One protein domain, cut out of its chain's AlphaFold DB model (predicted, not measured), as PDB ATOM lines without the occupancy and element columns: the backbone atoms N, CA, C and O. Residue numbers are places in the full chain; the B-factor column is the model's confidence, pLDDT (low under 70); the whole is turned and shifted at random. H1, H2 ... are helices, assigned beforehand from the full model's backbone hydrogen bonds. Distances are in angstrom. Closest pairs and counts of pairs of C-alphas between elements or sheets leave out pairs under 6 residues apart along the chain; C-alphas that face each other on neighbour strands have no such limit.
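Overview. This is residues 524 to 608 of the 642 residues of an uncharacterized protein of Verrucomicrobia bacterium (UniProt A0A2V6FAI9). One long helix, H4, makes the long axis; H2 crosses it at a slant, while H3 and H1 stand crosswise near its two ends. H2 and H3 meet at a corner and make a rough triangle with H4. The 85 printed residues include four named helices, H1 to H4 in order, and no named strand: all helix, loose, radius of gyration of the C-alphas 15.1 A, spans 43 by 27 by 18 A.

Arrangement. Start at H4, residues 575 to 600, the hub. H2, residues 538 to 555, touches it at Arg 546 and Arg 587, their closest C-alphas, 5.4 A, a steep tilt of 41 degrees, opposite ways. H3, residues 557 to 567, touches H4's residues 575 to 582 alone, about perpendicular at 75 degrees; the closest C-alphas, Leu 567 and Ala 578, are 5.4 A apart. H1, residues 524 to 535, touches H4 with residues 529 to 534 alone, only just about perpendicular at 71 degrees; the closest C-alphas, Ala 533 and Gly 598, are 5.3 A apart. The packing is mostly crossed, with 0 of 3 touching pairs at a shallow tilt. H1 and H3 are apart. In H1, H2, H3 and H4 every O i to N i+4 pair is within hydrogen-bond range.

Along the chain. Find C-alpha 575 at (9.445, 11.553, 24.928); H4 runs 37.0 A to C-alpha 600 at (40.897, 10.255, 5.556). H2 spans 25.6 A, H1 17.0 A and H3 15.3 A.

Size, cuts and confidence. The printed part has no cut and no long link. Confidence is under 70 at residues 524 to 525, 558 and 604 to 608.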
ATOM      1  N   GLU A 524      39.484  -2.962  11.779       63.94
ATOM      2  CA  GLU A 524      38.945  -3.662  10.604       63.94
ATOM      3  C   GLU A 524      37.691  -2.990  10.022       63.94
ATOM      4  O   GLU A 524      37.585  -2.821   8.810       63.94
ATOM      5  N   PHE A 525      36.764  -2.525  10.868       64.25
ATOM      6  CA  PHE A 525      35.582  -1.791  10.396       64.25
ATOM      7  C   PHE A 525      35.957  -0.415   9.843       64.25
ATOM      8  O   PHE A 525      35.366   0.030   8.861       64.25
ATOM      9  N   TRP A 526      36.980   0.224  10.418       70.56
ATOM     10  CA  TRP A 526      37.533   1.476   9.898       70.56
ATOM     11  C   TRP A 526      38.169   1.288   8.514       70.56
ATOM     12  O   TRP A 526      37.922   2.076   7.604       70.56
ATOM     13  N   ARG A 527      38.921   0.196   8.312       73.81
ATOM     14  CA  ARG A 527      39.517  -0.175   7.014       73.81
ATOM     15  C   ARG A 527      38.468  -0.459   5.944       73.81
ATOM     16  O   ARG A 527      38.627  -0.009   4.811       73.81
ATOM     17  N   ILE A 528      37.389  -1.155   6.303       74.75
ATOM     18  CA  ILE A 528      36.244  -1.374   5.408       74.75
ATOM     19  C   ILE A 528      35.582  -0.031   5.071       74.75
ATOM     20  O   ILE A 528      35.326   0.239   3.900       74.75
ATOM     21  N   GLY A 529      35.374   0.837   6.066       73.06
ATOM     22  CA  GLY A 529      34.842   2.188   5.868       73.06
ATOM     23  C   GLY A 529      35.682   3.025   4.897       73.06
ATOM     24  O   GLY A 529      35.134   3.605   3.962       73.06
ATOM     25  N   LEU A 530      37.009   3.009   5.046       77.06
ATOM     26  CA  LEU A 530      37.955   3.675   4.140       77.06
ATOM     27  C   LEU A 530      37.917   3.091   2.721       77.06
ATOM     28  O   LEU A 530      37.945   3.838   1.744       77.06
ATOM     29  N   PHE A 531      37.835   1.766   2.582       76.38
ATOM     30  CA  PHE A 531      37.734   1.112   1.274       76.38
ATOM     31  C   PHE A 531      36.446   1.508   0.535       76.38
ATOM     32  O   PHE A 531      36.485   1.874  -0.641       76.38
ATOM     33  N   VAL A 532      35.317   1.500   1.246       76.00
ATOM     34  CA  VAL A 532      34.003   1.924   0.737       76.00
ATOM     35  C   VAL A 532      34.036   3.409   0.350       76.00
ATOM     36  O   VAL A 532      33.626   3.764  -0.757       76.00
ATOM     37  N   ALA A 533      34.612   4.268   1.198       76.00
ATOM     38  CA  ALA A 533      34.761   5.699   0.936       76.00
ATOM     39  C   ALA A 533      35.682   6.011  -0.261       76.00
ATOM     40  O   ALA A 533      35.499   7.032  -0.917       76.00
ATOM     41  N   ARG A 534      36.630   5.136  -0.620       78.50
ATOM     42  CA  ARG A 534      37.460   5.306  -1.832       78.50
ATOM     43  C   ARG A 534      36.729   4.973  -3.133       78.50
ATOM     44  O   ARG A 534      37.081   5.526  -4.168       78.50
ATOM     45  N   LYS A 535      35.741   4.073  -3.104       78.75
ATOM     46  CA  LYS A 535      35.084   3.549  -4.318       78.75
ATOM     47  C   LYS A 535      33.738   4.202  -4.649       78.75
ATOM     48  O   LYS A 535      33.345   4.174  -5.809       78.75
ATOM     49  N   LEU A 536      33.029   4.771  -3.670       77.56
ATOM     50  CA  LEU A 536      31.652   5.264  -3.848       77.56
ATOM     51  C   LEU A 536      31.547   6.795  -3.979       77.56
ATOM     52  O   LEU A 536      32.159   7.505  -3.184       77.56
ATOM     53  N   PRO A 537      30.712   7.343  -4.884       78.62
ATOM     54  CA  PRO A 537      30.422   8.781  -4.955       78.62
ATOM     55  C   PRO A 537      29.922   9.377  -3.619       78.62
ATOM     56  O   PRO A 537      29.201   8.699  -2.879       78.62
ATOM     57  N   PRO A 538      30.228  10.652  -3.298       71.44
ATOM     58  CA  PRO A 538      29.915  11.270  -1.998       71.44
ATOM     59  C   PRO A 538      28.419  11.232  -1.656       71.44
ATOM     60  O   PRO A 538      28.041  10.828  -0.558       71.44
ATOM     61  N   GLN A 539      27.554  11.524  -2.629       74.25
ATOM     62  CA  GLN A 539      26.101  11.485  -2.438       74.25
ATOM     63  C   GLN A 539      25.590  10.073  -2.108       74.25
ATOM     64  O   GLN A 539      24.671   9.911  -1.304       74.25
ATOM     65  N   THR A 540      26.199   9.033  -2.690       78.06
ATOM     66  CA  THR A 540      25.837   7.635  -2.402       78.06
ATOM     67  C   THR A 540      26.349   7.173  -1.039       78.06
ATOM     68  O   THR A 540      25.612   6.494  -0.328       78.06
ATOM     69  N   SER A 541      27.547   7.608  -0.629       77.75
ATOM     70  CA  SER A 541      28.094   7.341   0.708       77.75
ATOM     71  C   SER A 541      27.210   7.956   1.801       77.75
ATOM     72  O   SER A 541      26.827   7.273   2.751       77.75
ATOM     73  N   ALA A 542      26.776   9.207   1.612       77.31
ATOM     74  CA  ALA A 542      25.886   9.903   2.542       77.31
ATOM     75  C   ALA A 542      24.481   9.273   2.616       77.31
ATOM     76  O   ALA A 542      23.890   9.171   3.692       77.31
ATOM     77  N   ARG A 543      23.926   8.809   1.486       80.75
ATOM     78  CA  ARG A 543      22.655   8.060   1.490       80.75
ATOM     79  C   ARG A 543      22.804   6.724   2.219       80.75
ATOM     80  O   ARG A 543      21.957   6.387   3.046       80.75
ATOM     81  N   LEU A 544      23.889   5.996   1.962       81.50
ATOM     82  CA  LEU A 544      24.166   4.711   2.599       81.50
ATOM     83  C   LEU A 544      24.358   4.855   4.115       81.50
ATOM     84  O   LEU A 544      23.797   4.066   4.875       81.50
ATOM     85  N   SER A 545      25.081   5.881   4.573       82.75
ATOM     86  CA  SER A 545      25.298   6.121   6.004       82.75
ATOM     87  C   SER A 545      24.000   6.460   6.740       82.75
ATOM     88  O   SER A 545      23.777   5.954   7.842       82.75
ATOM     89  N   ARG A 546      23.084   7.217   6.118       81.81
ATOM     90  CA  ARG A 546      21.742   7.481   6.672       81.81
ATOM     91  C   ARG A 546      20.882   6.218   6.758       81.81
ATOM     92  O   ARG A 546      20.226   6.012   7.777       81.81
ATOM     93  N   ILE A 547      20.918   5.354   5.741       82.38
ATOM     94  CA  ILE A 547      20.197   4.067   5.755       82.38
ATOM     95  C   ILE A 547      20.747   3.160   6.865       82.38
ATOM     96  O   ILE A 547      19.982   2.605   7.655       82.38
ATOM     97  N   LEU A 548      22.072   3.054   6.983       79.81
ATOM     98  CA  LEU A 548      22.720   2.284   8.047       79.81
ATOM     99  C   LEU A 548      22.399   2.844   9.438       79.81
ATOM    100  O   LEU A 548      22.160   2.067  10.364       79.81
ATOM    101  N   ALA A 549      22.322   4.169   9.585       82.88
ATOM    102  CA  ALA A 549      21.908   4.822  10.824       82.88
ATOM    103  C   ALA A 549      20.468   4.461  11.216       82.88
ATOM    104  O   ALA A 549      20.200   4.198  12.387       82.88
ATOM    105  N   GLU A 550      19.544   4.391  10.253       83.00
ATOM    106  CA  GLU A 550      18.158   3.979  10.506       83.00
ATOM    107  C   GLU A 550      18.035   2.509  10.889       83.00
ATOM    108  O   GLU A 550      17.313   2.171  11.833       83.00
ATOM    109  N   ILE A 551      18.756   1.636  10.186       80.00
ATOM    110  CA  ILE A 551      18.808   0.206  10.496       80.00
ATOM    111  C   ILE A 551      19.371   0.014  11.909       80.00
ATOM    112  O   ILE A 551      18.778  -0.692  12.728       80.00
ATOM    113  N   TYR A 552      20.463   0.707  12.236       79.75
ATOM    114  CA  TYR A 552      21.065   0.651  13.563       79.75
ATOM    115  C   TYR A 552      20.130   1.205  14.649       79.75
ATOM    116  O   TYR A 552      19.974   0.567  15.691       79.75
ATOM    117  N   TRP A 553      19.441   2.326  14.402       81.75
ATOM    118  CA  TRP A 553      18.454   2.895  15.331       81.75
ATOM    119  C   TRP A 553      17.304   1.920  15.635       81.75
ATOM    120  O   TRP A 553      16.834   1.848  16.774       81.75
ATOM    121  N   ARG A 554      16.869   1.124  14.647       81.06
ATOM    122  CA  ARG A 554      15.826   0.094  14.825       81.06
ATOM    123  C   ARG A 554      16.330  -1.138  15.583       81.06
ATOM    124  O   ARG A 554      15.590  -1.695  16.397       81.06
ATOM    125  N   LEU A 555      17.569  -1.562  15.331       74.12
ATOM    126  CA  LEU A 555      18.159  -2.769  15.922       74.12
ATOM    127  C   LEU A 555      18.674  -2.543  17.356       74.12
ATOM    128  O   LEU A 555      18.543  -3.421  18.210       74.12
ATOM    129  N   ALA A 556      19.225  -1.365  17.660       78.06
ATOM    130  CA  ALA A 556      19.917  -1.075  18.917       78.06
ATOM    131  C   ALA A 556      18.999  -0.500  20.020       78.06
ATOM    132  O   ALA A 556      19.326   0.515  20.642       78.06
ATOM    133  N   ARG A 557      17.874  -1.172  20.320       74.38
ATOM    134  CA  ARG A 557      16.841  -0.692  21.273       74.38
ATOM    135  C   ARG A 557      17.394  -0.243  22.634       74.38
ATOM    136  O   ARG A 557      17.018   0.814  23.117       74.38
ATOM    137  N   ARG A 558      18.338  -0.989  23.223       67.56
ATOM    138  CA  ARG A 558      18.917  -0.652  24.540       67.56
ATOM    139  C   ARG A 558      19.709   0.661  24.529       67.56
ATOM    140  O   ARG A 558      19.671   1.396  25.501       67.56
ATOM    141  N   ARG A 559      20.426   0.960  23.439       72.06
ATOM    142  CA  ARG A 559      21.197   2.210  23.304       72.06
ATOM    143  C   ARG A 559      20.299   3.386  22.945       72.06
ATOM    144  O   ARG A 559      20.539   4.489  23.415       72.06
ATOM    145  N   ARG A 560      19.253   3.127  22.154       80.69
ATOM    146  CA  ARG A 560      18.186   4.089  21.879       80.69
ATOM    147  C   ARG A 560      17.554   4.586  23.176       80.69
ATOM    148  O   ARG A 560      17.449   5.789  23.356       80.69
ATOM    149  N   GLU A 561      17.199   3.670  24.077       76.69
ATOM    150  CA  GLU A 561      16.593   4.001  25.373       76.69
ATOM    151  C   GLU A 561      17.478   4.956  26.189       76.69
ATOM    152  O   GLU A 561      16.989   5.957  26.693       76.69
ATOM    153  N   VAL A 562      18.790   4.699  26.236       77.81
ATOM    154  CA  VAL A 562      19.763   5.550  26.947       77.81
ATOM    155  C   VAL A 562      19.858   6.946  26.323       77.81
ATOM    156  O   VAL A 562      19.882   7.941  27.037       77.81
ATOM    157  N   ILE A 563      19.883   7.042  24.990       78.06
ATOM    158  CA  ILE A 563      19.928   8.339  24.294       78.06
ATOM    159  C   ILE A 563      18.639   9.130  24.542       78.06
ATOM    160  O   ILE A 563      18.704  10.320  24.822       78.06
ATOM    161  N   VAL A 564      17.480   8.471  24.475       79.06
ATOM    162  CA  VAL A 564      16.179   9.102  24.746       79.06
ATOM    163  C   VAL A 564      16.110   9.573  26.196       79.06
ATOM    164  O   VAL A 564      15.704  10.703  26.434       79.06
ATOM    165  N   GLN A 565      16.581   8.767  27.151       78.56
ATOM    166  CA  GLN A 565      16.643   9.155  28.562       78.56
ATOM    167  C   GLN A 565      17.526  10.381  28.806       78.56
ATOM    168  O   GLN A 565      17.141  11.260  29.568       78.56
ATOM    169  N   ASN A 566      18.663  10.483  28.118       78.00
ATOM    170  CA  ASN A 566      19.558  11.636  28.241       78.00
ATOM    171  C   ASN A 566      19.011  12.906  27.565       78.00
ATOM    172  O   ASN A 566      19.428  14.006  27.919       78.00
ATOM    173  N   LEU A 567      18.103  12.766  26.594       78.62
ATOM    174  CA  LEU A 567      17.471  13.883  25.884       78.62
ATOM    175  C   LEU A 567      16.151  14.343  26.522       78.62
ATOM    176  O   LEU A 567      15.653  15.395  26.140       78.62
ATOM    177  N   LEU A 568      15.601  13.604  27.492       76.88
ATOM    178  CA  LEU A 568      14.383  13.996  28.214       76.88
ATOM    179  C   LEU A 568      14.546  15.293  29.035       76.88
ATOM    180  O   LEU A 568      13.664  16.142  28.920       76.88
ATOM    181  N   PRO A 569      15.627  15.501  29.824       76.06
ATOM    182  CA  PRO A 569      15.783  16.721  30.622       76.06
ATOM    183  C   PRO A 569      15.828  18.031  29.809       76.06
ATOM    184  O   PRO A 569      15.150  18.969  30.206       76.06
ATOM    185  N   PRO A 570      16.567  18.135  28.685       76.62
ATOM    186  CA  PRO A 570      16.592  19.359  27.877       76.62
ATOM    187  C   PRO A 570      15.356  19.560  26.980       76.62
ATOM    188  O   PRO A 570      15.292  20.564  26.279       76.62
ATOM    189  N   LEU A 571      14.411  18.613  26.954       79.44
ATOM    190  CA  LEU A 571      13.174  18.673  26.158       79.44
ATOM    191  C   LEU A 571      11.923  18.613  27.049       79.44
ATOM    192  O   LEU A 571      10.891  18.092  26.631       79.44
ATOM    193  N   ASP A 572      12.041  19.083  28.295       80.19
ATOM    194  CA  ASP A 572      10.950  19.194  29.276       80.19
ATOM    195  C   ASP A 572      10.125  17.902  29.458       80.19
ATOM    196  O   ASP A 572       8.925  17.923  29.723       80.19
ATOM    197  N   GLY A 573      10.772  16.740  29.320       77.81
ATOM    198  CA  GLY A 573      10.138  15.433  29.506       77.81
ATOM    199  C   GLY A 573       9.308  14.917  28.322       77.81
ATOM    200  O   GLY A 573       8.737  13.825  28.433       77.81
ATOM    201  N   ASP A 574       9.265  15.613  27.180       85.44
ATOM    202  CA  ASP A 574       8.564  15.124  25.987       85.44
ATOM    203  C   ASP A 574       9.347  13.991  25.301       85.44
ATOM    204  O   ASP A 574      10.350  14.172  24.600       85.44
ATOM    205  N   ARG A 575       8.845  12.768  25.484       83.69
ATOM    206  CA  ARG A 575       9.445  11.553  24.928       83.69
ATOM    207  C   ARG A 575       9.352  11.482  23.404       83.69
ATOM    208  O   ARG A 575      10.258  10.923  22.780       83.69
ATOM    209  N   ALA A 576       8.291  12.013  22.797       80.56
ATOM    210  CA  ALA A 576       8.129  11.984  21.345       80.56
ATOM    211  C   ALA A 576       9.135  12.934  20.680       80.56
ATOM    212  O   ALA A 576       9.814  12.541  19.722       80.56
ATOM    213  N   ALA A 577       9.311  14.127  21.255       78.25
ATOM    214  CA  ALA A 577      10.348  15.068  20.844       78.25
ATOM    215  C   ALA A 577      11.761  14.489  21.047       78.25
ATOM    216  O   ALA A 577      12.590  14.560  20.134       78.25
ATOM    217  N   ALA A 578      12.028  13.829  22.182       80.88
ATOM    218  CA  ALA A 578      13.323  13.199  22.462       80.88
ATOM    219  C   ALA A 578      13.662  12.055  21.487       80.88
ATOM    220  O   ALA A 578      14.806  11.930  21.035       80.88
ATOM    221  N   GLU A 579      12.679  11.238  21.099       83.88
ATOM    222  CA  GLU A 579      12.873  10.195  20.086       83.88
ATOM    223  C   GLU A 579      13.093  10.764  18.678       83.88
ATOM    224  O   GLU A 579      13.925  10.233  17.928       83.88
ATOM    225  N   ALA A 580      12.374  11.827  18.309       83.12
ATOM    226  CA  ALA A 580      12.545  12.502  17.025       83.12
ATOM    227  C   ALA A 580      13.927  13.169  16.927       83.12
ATOM    228  O   ALA A 580      14.653  12.952  15.949       83.12
ATOM    229  N   MET A 581      14.328  13.894  17.974       80.69
ATOM    230  CA  MET A 581      15.621  14.570  18.060       80.69
ATOM    231  C   MET A 581      16.780  13.569  18.095       80.69
ATOM    232  O   MET A 581      17.734  13.695  17.327       80.69
ATOM    233  N   GLY A 582      16.675  12.506  18.898       82.75
ATOM    234  CA  GLY A 582      17.687  11.449  18.952       82.75
ATOM    235  C   GLY A 582      17.897  10.764  17.597       82.75
ATOM    236  O   GLY A 582      19.037  10.531  17.184       82.75
ATOM    237  N   ARG A 583      16.813  10.516  16.851       82.94
ATOM    238  CA  ARG A 583      16.877   9.957  15.492       82.94
ATOM    239  C   ARG A 583      17.554  10.916  14.508       82.94
ATOM    240  O   ARG A 583      18.343  10.471  13.672       82.94
ATOM    241  N   MET A 584      17.266  12.214  14.607       80.19
ATOM    242  CA  MET A 584      17.884  13.249  13.774       80.19
ATOM    243  C   MET A 584      19.390  13.371  14.050       80.19
ATOM    244  O   MET A 584      20.190  13.328  13.113       80.19
ATOM    245  N   LEU A 585      19.784  13.422  15.325       79.94
ATOM    246  CA  LEU A 585      21.186  13.477  15.751       79.94
ATOM    247  C   LEU A 585      21.976  12.259  15.267       79.94
ATOM    248  O   LEU A 585      23.093  12.408  14.775       79.94
ATOM    249  N   PHE A 586      21.385  11.064  15.326       80.50
ATOM    250  CA  PHE A 586      22.050   9.840  14.873       80.50
ATOM    251  C   PHE A 586      22.282   9.821  13.351       80.50
ATOM    252  O   PHE A 586      23.355   9.429  12.891       80.50
ATOM    253  N   ARG A 587      21.308  10.300  12.561       80.06
ATOM    254  CA  ARG A 587      21.463  10.472  11.102       80.06
ATOM    255  C   ARG A 587      22.530  11.518  10.761       80.06
ATOM    256  O   ARG A 587      23.334  11.297   9.854       80.06
ATOM    257  N   SER A 588      22.549  12.636  11.489       78.00
ATOM    258  CA  SER A 588      23.549  13.695  11.309       78.00
ATOM    259  C   SER A 588      24.955  13.186  11.641       78.00
ATOM    260  O   SER A 588      25.876  13.338  10.839       78.00
ATOM    261  N   PHE A 589      25.108  12.467  12.756       79.44
ATOM    262  CA  PHE A 589      26.374  11.853  13.156       79.44
ATOM    263  C   PHE A 589      26.897  10.847  12.121       79.44
ATOM    264  O   PHE A 589      28.071  10.894  11.762       79.44
ATOM    265  N   ALA A 590      26.036   9.975  11.592       80.06
ATOM    266  CA  ALA A 590      26.432   9.011  10.563       80.06
ATOM    267  C   ALA A 590      26.870   9.680   9.250       80.06
ATOM    268  O   ALA A 590      27.777   9.184   8.584       80.06
ATOM    269  N   THR A 591      26.257  10.815   8.897       80.38
ATOM    270  CA  THR A 591      26.668  11.609   7.729       80.38
ATOM    271  C   THR A 591      28.060  12.205   7.965       80.38
ATOM    272  O   THR A 591      28.960  11.953   7.174       80.38
ATOM    273  N   LYS A 592      28.288  12.838   9.125       76.81
ATOM    274  CA  LYS A 592      29.602  13.392   9.503       76.81
ATOM    275  C   LYS A 592      30.708  12.335   9.564       76.81
ATOM    276  O   LYS A 592      31.845  12.603   9.193       76.81
ATOM    277  N   LEU A 593      30.387  11.124  10.021       77.38
ATOM    278  CA  LEU A 593      31.339  10.014  10.045       77.38
ATOM    279  C   LEU A 593      31.716   9.554   8.626       77.38
ATOM    280  O   LEU A 593      32.867   9.206   8.382       77.38
ATOM    281  N   ALA A 594      30.763   9.566   7.691       79.25
ATOM    282  CA  ALA A 594      31.024   9.256   6.288       79.25
ATOM    283  C   ALA A 594      31.897  10.330   5.617       79.25
ATOM    284  O   ALA A 594      32.794   9.977   4.852       79.25
ATOM    285  N   ASP A 595      31.680  11.605   5.949       76.69
ATOM    286  CA  ASP A 595      32.509  12.717   5.465       76.69
ATOM    287  C   ASP A 595      33.939  12.617   6.014       76.69
ATOM    288  O   ASP A 595      34.904  12.720   5.257       76.69
ATOM    289  N   LEU A 596      34.095  12.286   7.302       78.19
ATOM    290  CA  LEU A 596      35.405  12.054   7.920       78.19
ATOM    291  C   LEU A 596      36.172  10.901   7.255       78.19
ATOM    292  O   LEU A 596      37.361  11.031   6.970       78.19
ATOM    293  N   LEU A 597      35.499   9.781   6.977       77.62
ATOM    294  CA  LEU A 597      36.105   8.661   6.250       77.62
ATOM    295  C   LEU A 597      36.453   9.041   4.804       77.62
ATOM    296  O   LEU A 597      37.432   8.534   4.259       77.62
ATOM    297  N   GLY A 598      35.674   9.932   4.185       76.19
ATOM    298  CA  GLY A 598      35.974  10.518   2.881       76.19
ATOM    299  C   GLY A 598      37.238  11.380   2.899       76.19
ATOM    300  O   GLY A 598      38.081  11.235   2.014       76.19
ATOM    301  N   TYR A 599      37.400  12.214   3.926       77.25
ATOM    302  CA  TYR A 599      38.602  13.019   4.144       77.25
ATOM    303  C   TYR A 599      39.841  12.145   4.375       77.25
ATOM    304  O   TYR A 599      40.825  12.274   3.649       77.25
ATOM    305  N   GLU A 600      39.779  11.181   5.302       77.81
ATOM    306  CA  GLU A 600      40.897  10.255   5.556       77.81
ATOM    307  C   GLU A 600      41.221   9.355   4.348       77.81
ATOM    308  O   GLU A 600      42.340   8.855   4.210       77.81
ATOM    309  N   ALA A 601      40.260   9.150   3.443       75.38
ATOM    310  CA  ALA A 601      40.470   8.461   2.176       75.38
ATOM    311  C   ALA A 601      41.175   9.320   1.104       75.38
ATOM    312  O   ALA A 601      41.485   8.773   0.043       75.38
ATOM    313  N   GLY A 602      41.456  10.603   1.377       73.00
ATOM    314  CA  GLY A 602      42.227  11.510   0.517       73.00
ATOM    315  C   GLY A 602      41.395  12.461  -0.350       73.00
ATOM    316  O   GLY A 602      41.869  12.877  -1.406       73.00
ATOM    317  N   ARG A 603      40.149  12.782   0.032       72.62
ATOM    318  CA  ARG A 603      39.286  13.695  -0.745       72.62
ATOM    319  C   ARG A 603      39.537  15.175  -0.412       72.62
ATOM    320  O   ARG A 603      39.733  15.493   0.760       72.62
ATOM    321  N   PRO A 604      39.470  16.082  -1.408       69.88
ATOM    322  CA  PRO A 604      39.630  17.518  -1.183       69.88
ATOM    323  C   PRO A 604      38.492  18.083  -0.318       69.88
ATOM    324  O   PRO A 604      37.321  17.764  -0.528       69.88
ATOM    325  N   MET A 605      38.856  18.924   0.658       58.28
ATOM    326  CA  MET A 605      37.950  19.523   1.655       58.28
ATOM    327  C   MET A 605      36.869  20.415   1.040       58.28
ATOM    328  O   MET A 605      35.753  20.464   1.555       58.28
ATOM    329  N   ASP A 606      37.160  21.043  -0.097       59.31
ATOM    330  CA  ASP A 606      36.283  22.035  -0.732       59.31
ATOM    331  C   ASP A 606      34.981  21.424  -1.278       59.31
ATOM    332  O   ASP A 606      33.975  22.112  -1.418       59.31
ATOM    333  N   ALA A 607      34.966  20.110  -1.526       56.25
ATOM    334  CA  ALA A 607      33.785  19.374  -1.985       56.25
ATOM    335  C   ALA A 607      32.943  18.768  -0.840       56.25
ATOM    336  O   ALA A 607      31.959  18.075  -1.111       56.25
ATOM    337  N   MET A 608      33.344  18.961   0.426       55.25
ATOM    338  CA  MET A 608      32.724  18.322   1.600       55.25
ATOM    339  C   MET A 608      31.855  19.260   2.445       55.25
ATOM    340  O   MET A 608      31.090  18.782   3.281       55.25
TER     341      MET A 608